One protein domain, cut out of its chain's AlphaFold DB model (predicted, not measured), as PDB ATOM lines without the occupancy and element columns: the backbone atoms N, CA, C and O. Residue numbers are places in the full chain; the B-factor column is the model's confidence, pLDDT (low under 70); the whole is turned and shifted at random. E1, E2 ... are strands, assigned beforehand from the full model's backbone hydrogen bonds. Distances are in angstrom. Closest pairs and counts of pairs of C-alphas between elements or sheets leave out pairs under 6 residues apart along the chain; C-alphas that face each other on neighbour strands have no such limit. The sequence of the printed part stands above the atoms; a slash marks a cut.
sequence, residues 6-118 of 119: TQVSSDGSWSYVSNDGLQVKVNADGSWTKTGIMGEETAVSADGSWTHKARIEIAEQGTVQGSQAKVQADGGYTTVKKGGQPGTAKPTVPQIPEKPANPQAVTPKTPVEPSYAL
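AT A GLANCE: This is residues 6 to 118 of the 119 residues of the protein "Cell surface protein" of Rothia dentocariosa (UniProt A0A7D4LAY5). With little regular structure, the domain is a flat wall of eight short strands, with unnamed residues 91 to 113 running out and back over one face. Hairpin E7 and E8 extends beyond one end of E6 and E9. The printed part has 113 residues, no named helix and ten strands, E1 to E10 along the chain; 38 residues are in named elements, all strand. Sheet E1-E2-E3-E4-E5-E6-E9-E10 is antiparallel. The whole is compact, radius of gyration of the C-alphas 15.4 A, spanning 47 by 35 by 16 A.

IN THESE COORDINATES: E1, residues 6 to 8, begins at C-alpha (106.933, 106.049, 144.251). E2 is 14 to 17, E3 23 to 26, E4 32 to 35, E5 41 to 44, E6 50 to 53, E7 57 to 59, E8 62 to 64, E9 68 to 71. E10, 76 to 80, measures 14.2 A between end C-alphas, ending at (121.069, 80.926, 160.764).

HOW THE PARTS SIT: E1 to E6 form a meander, each strand antiparallel to its predecessor; N 24 and O 16 are 2.8 A apart. E6 neighbours E9, N 50 to O 71 2.9 A.

THE WHOLE: The farthest C-alphas, Gln 61 and Pro 103, are 50.1 A apart. The printed part has no cut; no printed residue is under 70 in pLDDT.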
ATOM      1  N   THR A   6     106.890 105.601 142.851       95.50
ATOM      2  CA  THR A   6     106.933 106.049 144.251       95.50
ATOM      3  C   THR A   6     105.562 106.583 144.629       95.50
ATOM      4  O   THR A   6     105.015 107.425 143.920       95.50
ATOM      5  N   GLN A   7     105.011 106.118 145.745       96.56
ATOM      6  CA  GLN A   7     103.730 106.586 146.270       96.56
ATOM      7  C   GLN A   7     103.912 107.049 147.708       96.56
ATOM      8  O   GLN A   7     104.562 106.368 148.494       96.56
ATOM      9  N   VAL A   8     103.343 108.205 148.044       98.06
ATOM     10  CA  VAL A   8     103.343 108.758 149.402       98.06
ATOM     11  C   VAL A   8     101.893 108.978 149.814       98.06
ATOM     12  O   VAL A   8     101.135 109.633 149.100       98.06
ATOM     13  N   SER A   9     101.516 108.399 150.945       97.69
ATOM     14  CA  SER A   9     100.186 108.478 151.541       97.69
ATOM     15  C   SER A   9     100.043 109.727 152.412       97.69
ATOM     16  O   SER A   9     101.028 110.346 152.817       97.69
ATOM     17  N   SER A  10      98.809 110.087 152.768       97.44
ATOM     18  CA  SER A  10      98.529 111.243 153.633       97.44
ATOM     19  C   SER A  10      99.046 111.100 155.069       97.44
ATOM     20  O   SER A  10      99.331 112.108 155.709       97.44
ATOM     21  N   ASP A  11      99.187 109.870 155.571       97.81
ATOM     22  CA  ASP A  11      99.815 109.553 156.863       97.81
ATOM     23  C   ASP A  11     101.356 109.563 156.798       97.81
ATOM     24  O   ASP A  11     102.032 109.256 157.777       97.81
ATOM     25  N   GLY A  12     101.907 109.906 155.630       98.25
ATOM     26  CA  GLY A  12     103.332 109.974 155.352       98.25
ATOM     27  C   GLY A  12     103.998 108.626 155.083       98.25
ATOM     28  O   GLY A  12     105.181 108.615 154.732       98.25
ATOM     29  N   SER A  13     103.275 107.504 155.188       98.62
ATOM     30  CA  SER A  13     103.761 106.207 154.710       98.62
ATOM     31  C   SER A  13     104.059 106.266 153.212       98.62
ATOM     32  O   SER A  13     103.470 107.060 152.472       98.62
ATOM     33  N   TRP A  14     105.000 105.452 152.744       98.62
ATOM     34  CA  TRP A  14     105.378 105.463 151.338       98.62
ATOM     35  C   TRP A  14     105.866 104.110 150.842       98.62
ATOM     36  O   TRP A  14     106.350 103.271 151.601       98.62
ATOM     37  N   SER A  15     105.729 103.896 149.542       98.06
ATOM     38  CA  SER A  15     106.241 102.722 148.851       98.06
ATOM     39  C   SER A  15     107.047 103.129 147.631       98.06
ATOM     40  O   SER A  15     106.859 104.202 147.050       98.06
ATOM     41  N   TYR A  16     107.970 102.255 147.268       95.81
ATOM     42  CA  TYR A  16     108.835 102.394 146.117       95.81
ATOM     43  C   TYR A  16     108.964 101.043 145.425       95.81
ATOM     44  O   TYR A  16     109.213 100.033 146.084       95.81
ATOM     45  N   VAL A  17     108.813 101.038 144.107       95.50
ATOM     46  CA  VAL A  17     109.113  99.894 143.247       95.50
ATOM     47  C   VAL A  17     110.040 100.386 142.149       95.50
ATOM     48  O   VAL A  17     109.696 101.322 141.426       95.50
ATOM     49  N   SER A  18     111.228  99.802 142.048       92.62
ATOM     50  CA  SER A  18     112.171 100.065 140.960       92.62
ATOM     51  C   SER A  18     111.829  99.246 139.715       92.62
ATOM     52  O   SER A  18     111.130  98.236 139.780       92.62
ATOM     53  N   ASN A  19     112.393  99.643 138.573       90.31
ATOM     54  CA  ASN A  19     112.206  98.945 137.294       90.31
ATOM     55  C   ASN A  19     112.705  97.489 137.300       90.31
ATOM     56  O   ASN A  19     112.285  96.701 136.461       90.31
ATOM     57  N   ASP A  20     113.650  97.152 138.182       88.62
ATOM     58  CA  ASP A  20     114.214  95.804 138.317       88.62
ATOM     59  C   ASP A  20     113.436  94.925 139.315       88.62
ATOM     60  O   ASP A  20     113.786  93.762 139.507       88.62
ATOM     61  N   GLY A  21     112.366  95.456 139.920       90.44
ATOM     62  CA  GLY A  21     111.480  94.719 140.818       90.44
ATOM     63  C   GLY A  21     111.868  94.776 142.296       90.44
ATOM     64  O   GLY A  21     111.266  94.066 143.100       90.44
ATOM     65  N   LEU A  22     112.838  95.610 142.692       94.38
ATOM     66  CA  LEU A  22     113.109  95.870 144.105       94.38
ATOM     67  C   LEU A  22     111.971  96.700 144.697       94.38
ATOM     68  O   LEU A  22     111.527  97.700 144.134       94.38
ATOM     69  N   GLN A  23     111.495  96.272 145.863       96.94
ATOM     70  CA  GLN A  23     110.347  96.875 146.525       96.94
ATOM     71  C   GLN A  23     110.742  97.372 147.906       96.94
ATOM     72  O   GLN A  23     111.392  96.667 148.676       96.94
ATOM     73  N   VAL A  24     110.311  98.581 148.238       98.00
ATOM     74  CA  VAL A  24     110.404  99.156 149.576       98.00
ATOM     75  C   VAL A  24     109.016  99.601 150.004       98.00
ATOM     76  O   VAL A  24     108.272 100.202 149.231       98.00
ATOM     77  N   LYS A  25     108.687  99.347 151.265       98.50
ATOM     78  CA  LYS A  25     107.511  99.901 151.927       98.50
ATOM     79  C   LYS A  25     107.928 100.464 153.273       98.50
ATOM     80  O   LYS A  25     108.594  99.773 154.035       98.50
ATOM     81  N   VAL A  26     107.511 101.686 153.566       98.81
ATOM     82  CA  VAL A  26     107.746 102.384 154.830       98.81
ATOM     83  C   VAL A  26     106.395 102.788 155.400       98.81
ATOM     84  O   VAL A  26     105.612 103.467 154.740       98.81
ATOM     85  N   ASN A  27     106.099 102.335 156.612       98.75
ATOM     86  CA  ASN A  27     104.860 102.641 157.318       98.75
ATOM     87  C   ASN A  27     104.975 103.989 158.045       98.75
ATOM     88  O   ASN A  27     106.072 104.507 158.240       98.75
ATOM     89  N   ALA A  28     103.844 104.543 158.486       98.50
ATOM     90  CA  ALA A  28     103.787 105.848 159.152       98.50
ATOM     91  C   ALA A  28     104.605 105.928 160.461       98.50
ATOM     92  O   ALA A  28     105.073 106.999 160.834       98.50
ATOM     93  N   ASP A  29     104.825 104.799 161.144       98.56
ATOM     94  CA  ASP A  29     105.677 104.700 162.341       98.56
ATOM     95  C   ASP A  29     107.187 104.611 162.021       98.56
ATOM     96  O   ASP A  29     108.017 104.458 162.919       98.56
ATOM     97  N   GLY A  30     107.550 104.689 160.738       98.56
ATOM     98  CA  GLY A  30     108.913 104.563 160.235       98.56
ATOM     99  C   GLY A  30     109.397 103.120 160.081       98.56
ATOM    100  O   GLY A  30     110.474 102.923 159.521       98.56
ATOM    101  N   SER A  31     108.645 102.105 160.526       98.88
ATOM    102  CA  SER A  31     108.975 100.705 160.231       98.88
ATOM    103  C   SER A  31     108.963 100.461 158.723       98.88
ATOM    104  O   SER A  31     108.227 101.118 157.982       98.88
ATOM    105  N   TRP A  32     109.793  99.542 158.238       98.81
ATOM    106  CA  TRP A  32     109.933  99.336 156.800       98.81
ATOM    107  C   TRP A  32     110.298  97.914 156.410       98.81
ATOM    108  O   TRP A  32     110.906  97.164 157.173       98.81
ATOM    109  N   THR A  33     109.950  97.561 155.177       98.69
ATOM    110  CA  THR A  33     110.346  96.316 154.522       98.69
ATOM    111  C   THR A  33     111.042  96.611 153.204       98.69
ATOM    112  O   THR A  33     110.654  97.534 152.485       98.69
ATOM    113  N   LYS A  34     112.049  95.808 152.872       98.06
ATOM    114  CA  LYS A  34     112.736  95.818 151.582       98.06
ATOM    115  C   LYS A  34     112.787  94.402 151.029       98.06
ATOM    116  O   LYS A  34     113.362  93.524 151.672       98.06
ATOM    117  N   THR A  35     112.249  94.221 149.832       96.81
ATOM    118  CA  THR A  35     112.297  92.963 149.088       96.81
ATOM    119  C   THR A  35     113.222  93.139 147.892       96.81
ATOM    120  O   THR A  35     113.015  94.022 147.059       96.81
ATOM    121  N   GLY A  36     114.287  92.342 147.852       93.31
ATOM    122  CA  GLY A  36     115.235  92.288 146.748       93.31
ATOM    123  C   GLY A  36     114.672  91.528 145.552       93.31
ATOM    124  O   GLY A  36     113.793  90.678 145.690       93.31
ATOM    125  N   ILE A  37     115.227  91.804 144.373       90.81
ATOM    126  CA  ILE A  37     114.788  91.232 143.089       90.81
ATOM    127  C   ILE A  37     114.888  89.698 143.046       90.81
ATOM    128  O   ILE A  37     114.165  89.043 142.302       90.81
ATOM    129  N   MET A  38     115.775  89.111 143.859       88.69
ATOM    130  CA  MET A  38     115.993  87.663 143.932       88.69
ATOM    131  C   MET A  38     115.232  87.001 145.090       88.69
ATOM    132  O   MET A  38     115.403  85.797 145.320       88.69
ATOM    133  N   GLY A  39     114.386  87.763 145.793       88.38
ATOM    134  CA  GLY A  39     113.559  87.298 146.903       88.38
ATOM    135  C   GLY A  39     114.214  87.405 148.282       88.38
ATOM    136  O   GLY A  39     113.727  86.777 149.220       88.38
ATOM    137  N   GLU A  40     115.312  88.155 148.435       94.25
ATOM    138  CA  GLU A  40     115.789  88.538 149.767       94.25
ATOM    139  C   GLU A  40     114.790  89.478 150.438       94.25
ATOM    140  O   GLU A  40     114.225  90.358 149.795       94.25
ATOM    141  N   GLU A  41     114.619  89.354 151.747       96.75
ATOM    142  CA  GLU A  41     113.684  90.182 152.502       96.75
ATOM    143  C   GLU A  41     114.374  90.763 153.731       96.75
ATOM    144  O   GLU A  41     115.081  90.072 154.466       96.75
ATOM    145  N   THR A  42     114.165  92.051 153.964       98.44
ATOM    146  CA  THR A  42     114.552  92.735 155.196       98.44
ATOM    147  C   THR A  42     113.336  93.429 155.774       98.44
ATOM    148  O   THR A  42     112.625  94.109 155.040       98.44
ATOM    149  N   ALA A  43     113.127  93.307 157.080       98.69
ATOM    150  CA  ALA A  43     112.085  94.026 157.800       98.69
ATOM    151  C   ALA A  43     112.677  94.685 159.045       98.69
ATOM    152  O   ALA A  43     113.356  94.011 159.819       98.69
ATOM    153  N   VAL A  44     112.407  95.974 159.237       98.88
ATOM    154  CA  VAL A  44     112.802  96.764 160.409       98.88
ATOM    155  C   VAL A  44     111.546  97.283 161.092       98.88
ATOM    156  O   VAL A  44     110.714  97.941 160.469       98.88
ATOM    157  N   SER A  45     111.406  96.980 162.374       98.81
ATOM    158  CA  SER A  45     110.294  97.404 163.221       98.81
ATOM    159  C   SER A  45     110.500  98.825 163.756       98.81
ATOM    160  O   SER A  45     111.591  99.388 163.676       98.81
ATOM    161  N   ALA A  46     109.453  99.432 164.322       98.44
ATOM    162  CA  ALA A  46     109.496 100.813 164.822       98.44
ATOM    163  C   ALA A  46     110.484 101.028 165.993       98.44
ATOM    164  O   ALA A  46     111.017 102.127 166.184       98.44
ATOM    165  N   ASP A  47     110.772  99.971 166.754       98.56
ATOM    166  CA  ASP A  47     111.798  99.948 167.806       98.56
ATOM    167  C   ASP A  47     113.229  99.804 167.250       98.56
ATOM    168  O   ASP A  47     114.196  99.931 167.993       98.56
ATOM    169  N   GLY A  48     113.374  99.608 165.936       98.56
ATOM    170  CA  GLY A  48     114.646  99.403 165.250       98.56
ATOM    171  C   GLY A  48     115.139  97.956 165.271       98.56
ATOM    172  O   GLY A  48     116.157  97.674 164.640       98.56
ATOM    173  N   SER A  49     114.434  97.031 165.933       98.81
ATOM    174  CA  SER A  49     114.681  95.596 165.770       98.81
ATOM    175  C   SER A  49     114.441  95.186 164.317       98.81
ATOM    176  O   SER A  49     113.680  95.832 163.590       98.81
ATOM    177  N   TRP A  50     115.127  94.147 163.848       98.88
ATOM    178  CA  TRP A  50     115.060  93.792 162.436       98.88
ATOM    179  C   TRP A  50     115.319  92.323 162.150       98.88
ATOM    180  O   TRP A  50     115.923  91.587 162.931       98.88
ATOM    181  N   THR A  51     114.852  91.894 160.982       98.62
ATOM    182  CA  THR A  51     115.140  90.581 160.415       98.62
ATOM    183  C   THR A  51     115.655  90.722 158.996       98.62
ATOM    184  O   THR A  51     115.280  91.644 158.273       98.62
ATOM    185  N   HIS A  52     116.514  89.792 158.603       97.81
ATOM    186  CA  HIS A  52     116.958  89.631 157.231       97.81
ATOM    187  C   HIS A  52     116.882  88.157 156.853       97.81
ATOM    188  O   HIS A  52     117.293  87.287 157.625       97.81
ATOM    189  N   LYS A  53     116.361  87.875 155.664       95.50
ATOM    190  CA  LYS A  53     116.293  86.541 155.078       95.50
ATOM    191  C   LYS A  53     116.899  86.616 153.687       95.50
ATOM    192  O   LYS A  53     116.404  87.345 152.831       95.50
ATOM    193  N   ALA A  54     117.956  85.848 153.465       92.62
ATOM    194  CA  ALA A  54     118.442  85.603 152.121       92.62
ATOM    195  C   ALA A  54     117.414  84.769 151.349       92.62
ATOM    196  O   ALA A  54     116.594  84.057 151.943       92.62
ATOM    197  N   ARG A  55     117.492  84.835 150.020       88.94
ATOM    198  CA  ARG A  55     116.616  84.068 149.141       88.94
ATOM    199  C   ARG A  55     116.629  82.581 149.490       88.94
ATOM    200  O   ARG A  55     117.669  82.001 149.811       88.94
ATOM    201  N   ILE A  56     115.461  81.960 149.392       85.31
ATOM    202  CA  ILE A  56     115.347  80.507 149.439       85.31
ATOM    203  C   ILE A  56     115.866  79.955 148.112       85.31
ATOM    204  O   ILE A  56     115.505  80.436 147.036       85.31
ATOM    205  N   GLU A  57     116.720  78.941 148.187       85.06
ATOM    206  CA  GLU A  57     117.238  78.267 147.005       85.06
ATOM    207  C   GLU A  57     116.475  76.967 146.767       85.06
ATOM    208  O   GLU A  57     116.228  76.196 147.692       85.06
ATOM    209  N   ILE A  58     116.103  76.707 145.516       83.06
ATOM    210  CA  ILE A  58     115.560  75.416 145.095       83.06
ATOM    211  C   ILE A  58     116.721  74.657 144.458       83.06
ATOM    212  O   ILE A  58     117.208  75.053 143.400       83.06
ATOM    213  N   ALA A  59     117.194  73.613 145.131       80.19
ATOM    214  CA  ALA A  59     118.209  72.704 144.619       80.19
ATOM    215  C   ALA A  59     117.547  71.416 144.106       80.19
ATOM    216  O   ALA A  59     116.405  71.111 144.451       80.19
ATOM    217  N   GLU A  60     118.278  70.618 143.325       84.31
ATOM    218  CA  GLU A  60     117.801  69.309 142.840       84.31
ATOM    219  C   GLU A  60     117.348  68.385 143.985       84.31
ATOM    220  O   GLU A  60     116.434  67.583 143.822       84.31
ATOM    221  N   GLN A  61     117.952  68.536 145.169       81.31
ATOM    222  CA  GLN A  61     117.654  67.759 146.377       81.31
ATOM    223  C   GLN A  61     116.595  68.415 147.284       81.31
ATOM    224  O   GLN A  61     116.457  68.042 148.447       81.31
ATOM    225  N   GLY A  62     115.843  69.391 146.768       83.56
ATOM    226  CA  GLY A  62     114.784  70.093 147.487       83.56
ATOM    227  C   GLY A  62     115.144  71.530 147.864       83.56
ATOM    228  O   GLY A  62     116.064  72.149 147.331       83.56
ATOM    229  N   THR A  63     114.362  72.101 148.774       83.06
ATOM    230  CA  THR A  63     114.483  73.505 149.173       83.06
ATOM    231  C   THR A  63     115.586  73.696 150.211       83.06
ATOM    232  O   THR A  63     115.560  73.093 151.281       83.06
ATOM    233  N   VAL A  64     116.529  74.590 149.926       83.38
ATOM    234  CA  VAL A  64     117.589  75.000 150.847       83.38
ATOM    235  C   VAL A  64     117.222  76.349 151.453       83.38
ATOM    236  O   VAL A  64     117.070  77.355 150.755       83.38
ATOM    237  N   GLN A  65     117.104  76.378 152.779       85.44
ATOM    238  CA  GLN A  65     116.894  77.616 153.520       85.44
ATOM    239  C   GLN A  65     118.105  78.543 153.339       85.44
ATOM    240  O   GLN A  65     119.241  78.148 153.624       85.44
ATOM    241  N   GLY A  66     117.858  79.771 152.877       89.38
ATOM    242  CA  GLY A  66     118.859  80.837 152.851       89.38
ATOM    243  C   GLY A  66     119.295  81.237 154.262       89.38
ATOM    244  O   GLY A  66     118.634  80.913 155.250       89.38
ATOM    245  N   SER A  67     120.414  81.949 154.381       93.56
ATOM    246  CA  SER A  67     120.832  82.493 155.674       93.56
ATOM    247  C   SER A  67     119.811  83.486 156.230       93.56
ATOM    248  O   SER A  67     119.141  84.197 155.479       93.56
ATOM    249  N   GLN A  68     119.717  83.566 157.553       95.81
ATOM    250  CA  GLN A  68     118.807  84.471 158.248       95.81
ATOM    251  C   GLN A  68     119.522  85.193 159.384       95.81
ATOM    252  O   GLN A  68     120.448  84.655 159.992       95.81
ATOM    253  N   ALA A  69     119.056  86.396 159.694       97.50
ATOM    254  CA  ALA A  69     119.451  87.150 160.869       97.50
ATOM    255  C   ALA A  69     118.212  87.739 161.542       97.50
ATOM    256  O   ALA A  69     117.269  88.163 160.867       97.50
ATOM    257  N   LYS A  70     118.231  87.784 162.871       98.12
ATOM    258  CA  LYS A  70     117.266  88.513 163.692       98.12
ATOM    259  C   LYS A  70     118.037  89.305 164.735       98.12
ATOM    260  O   LYS A  70     118.878  88.733 165.421       98.12
ATOM    261  N   VAL A  71     117.732  90.588 164.863       98.69
ATOM    262  CA  VAL A  71     118.313  91.499 165.852       98.69
ATOM    263  C   VAL A  71     117.179  92.114 166.655       98.69
ATOM    264  O   VAL A  71     116.210  92.611 166.086       98.69
ATOM    265  N   GLN A  72     117.277  92.024 167.975       98.62
ATOM    266  CA  GLN A  72     116.333  92.601 168.925       98.62
ATOM    267  C   GLN A  72     116.646  94.082 169.174       98.62
ATOM    268  O   GLN A  72     117.717  94.572 168.819       98.62
ATOM    269  N   ALA A  73     115.713  94.805 169.795       98.12
ATOM    270  CA  ALA A  73     115.870  96.235 170.069       98.12
ATOM    271  C   ALA A  73     117.041  96.556 171.023       98.12
ATOM    272  O   ALA A  73     117.570  97.663 170.994       98.12
ATOM    273  N   ASP A  74     117.468  95.589 171.839       98.19
ATOM    274  CA  ASP A  74     118.632  95.684 172.731       98.19
ATOM    275  C   ASP A  74     119.974  95.346 172.039       98.19
ATOM    276  O   ASP A  74     121.039  95.423 172.655       98.19
ATOM    277  N   GLY A  75     119.939  94.990 170.750       98.00
ATOM    278  CA  GLY A  75     121.104  94.580 169.965       98.00
ATOM    279  C   GLY A  75     121.457  93.094 170.086       98.00
ATOM    280  O   GLY A  75     122.379  92.636 169.403       98.00
ATOM    281  N   GLY A  76     120.715  92.316 170.878       98.38
ATOM    282  CA  GLY A  76     120.838  90.865 170.914       98.38
ATOM    283  C   GLY A  76     120.484  90.251 169.559       98.38
ATOM    284  O   GLY A  76     119.437  90.564 168.990       98.38
ATOM    285  N   TYR A  77     121.328  89.368 169.024       98.31
ATOM    286  CA  TYR A  77     121.115  88.793 167.693       98.31
ATOM    287  C   TYR A  77     121.217  87.271 167.634       98.31
ATOM    288  O   TYR A  77     122.012  86.649 168.331       98.31
ATOM    289  N   THR A  78     120.452  86.671 166.723       97.62
ATOM    290  CA  THR A  78     120.629  85.285 166.275       97.62
ATOM    291  C   THR A  78     120.882  85.255 164.773       97.62
ATOM    292  O   THR A  78     120.407  86.115 164.024       97.62
ATOM    293  N   THR A  79     121.634  84.255 164.313       96.69
ATOM    294  CA  THR A  79     121.814  84.005 162.880       96.69
ATOM    295  C   THR A  79     121.633  82.532 162.559       96.69
ATOM    296  O   THR A  79     121.887  81.656 163.384       96.69
ATOM    297  N   VAL A  80     121.193  82.263 161.336       94.62
ATOM    298  CA  VAL A  80     121.069  80.926 160.764       94.62
ATOM    299  C   VAL A  80     121.865  80.926 159.465       94.62
ATOM    300  O   VAL A  80     121.707  81.814 158.628       94.62
ATOM    301  N   LYS A  81     122.759  79.955 159.302       91.75
ATOM    302  CA  LYS A  81     123.514  79.736 158.068       91.75
ATOM    303  C   LYS A  81     122.610  79.100 157.016       91.75
ATOM    304  O   LYS A  81     121.596  78.478 157.333       91.75
ATOM    305  N   LYS A  82     123.026  79.196 155.754       90.06
ATOM    306  CA  LYS A  82     122.409  78.428 154.670       90.06
ATOM    307  C   LYS A  82     122.351  76.942 155.055       90.06
ATOM    308  O   LYS A  82     123.351  76.390 155.511       90.06
ATOM    309  N   GLY A  83     121.183  76.323 154.906       86.56
ATOM    310  CA  GLY A  83     120.938  74.943 155.345       86.56
ATOM    311  C   GLY A  83     120.481  74.783 156.803       86.56
ATOM    312  O   GLY A  83     120.373  73.655 157.270       86.56
ATOM    313  N   GLY A  84     120.195  75.874 157.524       87.50
ATOM    314  CA  GLY A  84     119.448  75.834 158.792       87.50
ATOM    315  C   GLY A  84     120.288  75.718 160.070       87.50
ATOM    316  O   GLY A  84     119.741  75.734 161.170       87.50
ATOM    317  N   GLN A  85     121.614  75.627 159.964       90.38
ATOM    318  CA  GLN A  85     122.495  75.535 161.134       90.38
ATOM    319  C   GLN A  85     122.632  76.891 161.847       90.38
ATOM    320  O   GLN A  85     122.752  77.910 161.163       90.38
ATOM    321  N   PRO A  86     122.713  76.939 163.189       92.38
ATOM    322  CA  PRO A  86     123.015  78.173 163.908       92.38
ATOM    323  C   PRO A  86     124.317  78.831 163.425       92.38
ATOM    324  O   PRO A  86     125.334  78.172 163.171       92.38
ATOM    325  N   GLY A  87     124.283  80.150 163.277       89.62
ATOM    326  CA  GLY A  87     125.439  80.978 162.965       89.62
ATOM    327  C   GLY A  87     125.926  81.764 164.180       89.62
ATOM    328  O   GLY A  87     125.158  82.086 165.082       89.62
ATOM    329  N   THR A  88     127.215  82.096 164.183       87.75
ATOM    330  CA  THR A  88     127.863  82.897 165.238       87.75
ATOM    331  C   THR A  88     128.344  84.261 164.742       87.75
ATOM    332  O   THR A  88     128.769  85.097 165.537       87.75
ATOM    333  N   ALA A  89     128.286  84.505 163.430       92.44
ATOM    334  CA  ALA A  89     128.747  85.752 162.838       92.44
ATOM    335  C   ALA A  89     127.809  86.909 163.206       92.44
ATOM    336  O   ALA A  89     126.588  86.769 163.128       92.44
ATOM    337  N   LYS A  90     128.386  88.060 163.577       95.81
ATOM    338  CA  LYS A  90     127.635  89.311 163.745       95.81
ATOM    339  C   LYS A  90     127.027  89.697 162.389       95.81
ATOM    340  O   LYS A  90     127.782  89.817 161.422       95.81
ATOM    341  N   PRO A  91     125.698  89.862 162.282       96.62
ATOM    342  CA  PRO A  91     125.077  90.191 161.011       96.62
ATOM    343  C   PRO A  91     125.317  91.665 160.657       96.62
ATOM    344  O   PRO A  91     125.478  92.518 161.532       96.62
ATOM    345  N   THR A  92     125.349  91.970 159.363       96.50
ATOM    346  CA  THR A  92     125.531  93.340 158.866       96.50
ATOM    347  C   THR A  92     124.240  94.135 159.014       96.50
ATOM    348  O   THR A  92     123.169  93.641 158.667       96.50
ATOM    349  N   VAL A  93     124.345  95.377 159.493       97.69
ATOM    350  CA  VAL A  93     123.196  96.282 159.619       97.69
ATOM    351  C   VAL A  93     122.597  96.570 158.234       97.69
ATOM    352  O   VAL A  93     123.343  96.918 157.312       97.69
ATOM    353  N   PRO A  94     121.268  96.446 158.061       97.19
ATOM    354  CA  PRO A  94     120.622  96.779 156.805       97.19
ATOM    355  C   PRO A  94     120.809  98.238 156.400       97.19
ATOM    356  O   PRO A  94     120.797  99.144 157.231       97.19
ATOM    357  N   GLN A  95     120.908  98.472 155.094       96.62
ATOM    358  CA  GLN A  95     120.897  99.827 154.549       96.62
ATOM    359  C   GLN A  95     119.496 100.427 154.675       96.62
ATOM    360  O   GLN A  95     118.508  99.797 154.292       96.62
ATOM    361  N   ILE A  96     119.433 101.649 155.199       97.56
ATOM    362  CA  ILE A  96     118.188 102.399 155.361       97.56
ATOM    363  C   ILE A  96     117.664 102.782 153.968       97.56
ATOM    364  O   ILE A  96     118.459 103.223 153.136       97.56
ATOM    365  N   PRO A  97     116.357 102.635 153.686       97.00
ATOM    366  CA  PRO A  97     115.790 103.126 152.443       97.00
ATOM    367  C   PRO A  97     115.979 104.633 152.269       97.00
ATOM    368  O   PRO A  97     115.843 105.408 153.217       97.00
ATOM    369  N   GLU A  98     116.238 105.060 151.037       95.88
ATOM    370  CA  GLU A  98     116.325 106.479 150.711       95.88
ATOM    371  C   GLU A  98     114.934 107.110 150.765       95.88
ATOM    372  O   GLU A  98     114.013 106.698 150.060       95.88
ATOM    373  N   LYS A  99     114.773 108.118 151.625       95.69
ATOM    374  CA  LYS A  99     113.511 108.844 151.745       95.69
ATOM    375  C   LYS A  99     113.231 109.593 150.435       95.69
ATOM    376  O   LYS A  99     114.097 110.350 149.991       95.69
ATOM    377  N   PRO A 100     112.028 109.474 149.846       95.75
ATOM    378  CA  PRO A 100     111.696 110.234 148.654       95.75
ATOM    379  C   PRO A 100     111.699 111.737 148.951       95.75
ATOM    380  O   PRO A 100     111.436 112.176 150.079       95.75
ATOM    381  N   ALA A 101     111.935 112.535 147.908       94.62
ATOM    382  CA  ALA A 101     111.917 113.999 147.940       94.62
ATOM    383  C   ALA A 101     110.484 114.571 148.054       94.62
ATOM    384  O   ALA A 101     110.091 115.478 147.327       94.62
ATOM    385  N   ASN A 102     109.691 114.018 148.970       95.69
ATOM    386  CA  ASN A 102     108.369 114.486 149.350       95.69
ATOM    387  C   ASN A 102     108.404 114.882 150.843       95.69
ATOM    388  O   ASN A 102     108.848 114.080 151.674       95.69
ATOM    389  N   PRO A 103     107.964 116.099 151.211       95.19
ATOM    390  CA  PRO A 103     107.987 116.566 152.597       95.19
ATOM    391  C   PRO A 103     107.053 115.784 153.532       95.19
ATOM    392  O   PRO A 103     107.335 115.718 154.724       95.19
ATOM    393  N   GLN A 104     105.982 115.170 153.018       96.56
ATOM    394  CA  GLN A 104     105.067 114.347 153.818       96.56
ATOM    395  C   GLN A 104     105.631 112.955 154.115       96.56
ATOM    396  O   GLN A 104     105.215 112.332 155.083       96.56
ATOM    397  N   ALA A 105     106.581 112.470 153.310       98.19
ATOM    398  CA  ALA A 105     107.142 111.140 153.494       98.19
ATOM    399  C   ALA A 105     107.919 111.046 154.813       98.19
ATOM    400  O   ALA A 105     108.879 111.802 155.031       98.19
ATOM    401  N   VAL A 106     107.529 110.086 155.652       98.50
ATOM    402  CA  VAL A 106     108.195 109.803 156.924       98.50
ATOM    403  C   VAL A 106     109.607 109.264 156.710       98.50
ATOM    404  O   VAL A 106     109.926 108.636 155.695       98.50
ATOM    405  N   THR A 107     110.472 109.524 157.689       98.19
ATOM    406  CA  THR A 107     111.848 109.017 157.683       98.19
ATOM    407  C   THR A 107     111.844 107.545 158.105       98.19
ATOM    408  O   THR A 107     111.293 107.240 159.164       98.19
ATOM    409  N   PRO A 108     112.448 106.632 157.324       98.56
ATOM    410  CA  PRO A 108     112.545 105.230 157.714       98.56
ATOM    411  C   PRO A 108     113.355 105.063 158.997       98.56
ATOM    412  O   PRO A 108     114.328 105.778 159.242       98.56
ATOM    413  N   LYS A 109     112.976 104.083 159.811       98.62
ATOM    414  CA  LYS A 109     113.647 103.771 161.065       98.62
ATOM    415  C   LYS A 109     115.068 103.265 160.815       98.62
ATOM    416  O   LYS A 109     115.287 102.366 160.002       98.62
ATOM    417  N   THR A 110     116.028 103.798 161.566       98.44
ATOM    418  CA  THR A 110     117.391 103.259 161.630       98.44
ATOM    419  C   THR A 110     117.376 101.885 162.316       98.44
ATOM    420  O   THR A 110     116.911 101.805 163.456       98.44
ATOM    421  N   PRO A 111     117.868 100.814 161.665       98.69
ATOM    422  CA  PRO A 111     117.998  99.515 162.311       98.69
ATOM    423  C   PRO A 111     119.028  99.559 163.445       98.69
ATOM    424  O   PRO A 111     120.064 100.213 163.333       98.69
ATOM    425  N   VAL A 112     118.749  98.831 164.524       98.69
ATOM    426  CA  VAL A 112     119.651  98.670 165.669       98.69
ATOM    427  C   VAL A 112     120.918  97.927 165.250       98.69
ATOM    428  O   VAL A 112     120.871  96.947 164.501       98.69
ATOM    429  N   GLU A 113     122.067  98.376 165.756       98.25
ATOM    430  CA  GLU A 113     123.326  97.670 165.550       98.25
ATOM    431  C   GLU A 113     123.385  96.406 166.431       98.25
ATOM    432  O   GLU A 113     123.204  96.499 167.647       98.25
ATOM    433  N   PRO A 114     123.664  95.219 165.862       97.88
ATOM    434  CA  PRO A 114     123.840  94.010 166.657       97.88
ATOM    435  C   PRO A 114     125.073  94.123 167.564       97.88
ATOM    436  O   PRO A 114     126.157  94.503 167.116       97.88
ATOM    437  N   SER A 115     124.931  93.761 168.837       97.38
ATOM    438  CA  SER A 115     125.949  93.969 169.875       97.38
ATOM    439  C   SER A 115     126.418  92.663 170.525       97.38
ATOM    440  O   SER A 115     127.622  92.491 170.721       97.38
ATOM    441  N   TYR A 116     125.516  91.712 170.786       96.69
ATOM    442  CA  TYR A 116     125.853  90.405 171.364       96.69
ATOM    443  C   TYR A 116     125.008  89.271 170.781       96.69
ATOM    444  O   TYR A 116     123.827  89.433 170.477       96.69
ATOM    445  N   ALA A 117     125.623  88.098 170.632       96.25
ATOM    446  CA  ALA A 117     124.921  86.904 170.183       96.25
ATOM    447  C   ALA A 117     124.030  86.354 171.306       96.25
ATOM    448  O   ALA A 117     124.457  86.244 172.455       96.25
ATOM    449  N   LEU A 118     122.812  85.965 170.949       92.44
ATOM    450  CA  LEU A 118     121.909  85.197 171.793       92.44
ATOM    451  C   LEU A 118     122.222  83.719 171.544       92.44
ATOM    452  O   LEU A 118     122.042  83.235 170.424       92.44
TER     453      LEU A 118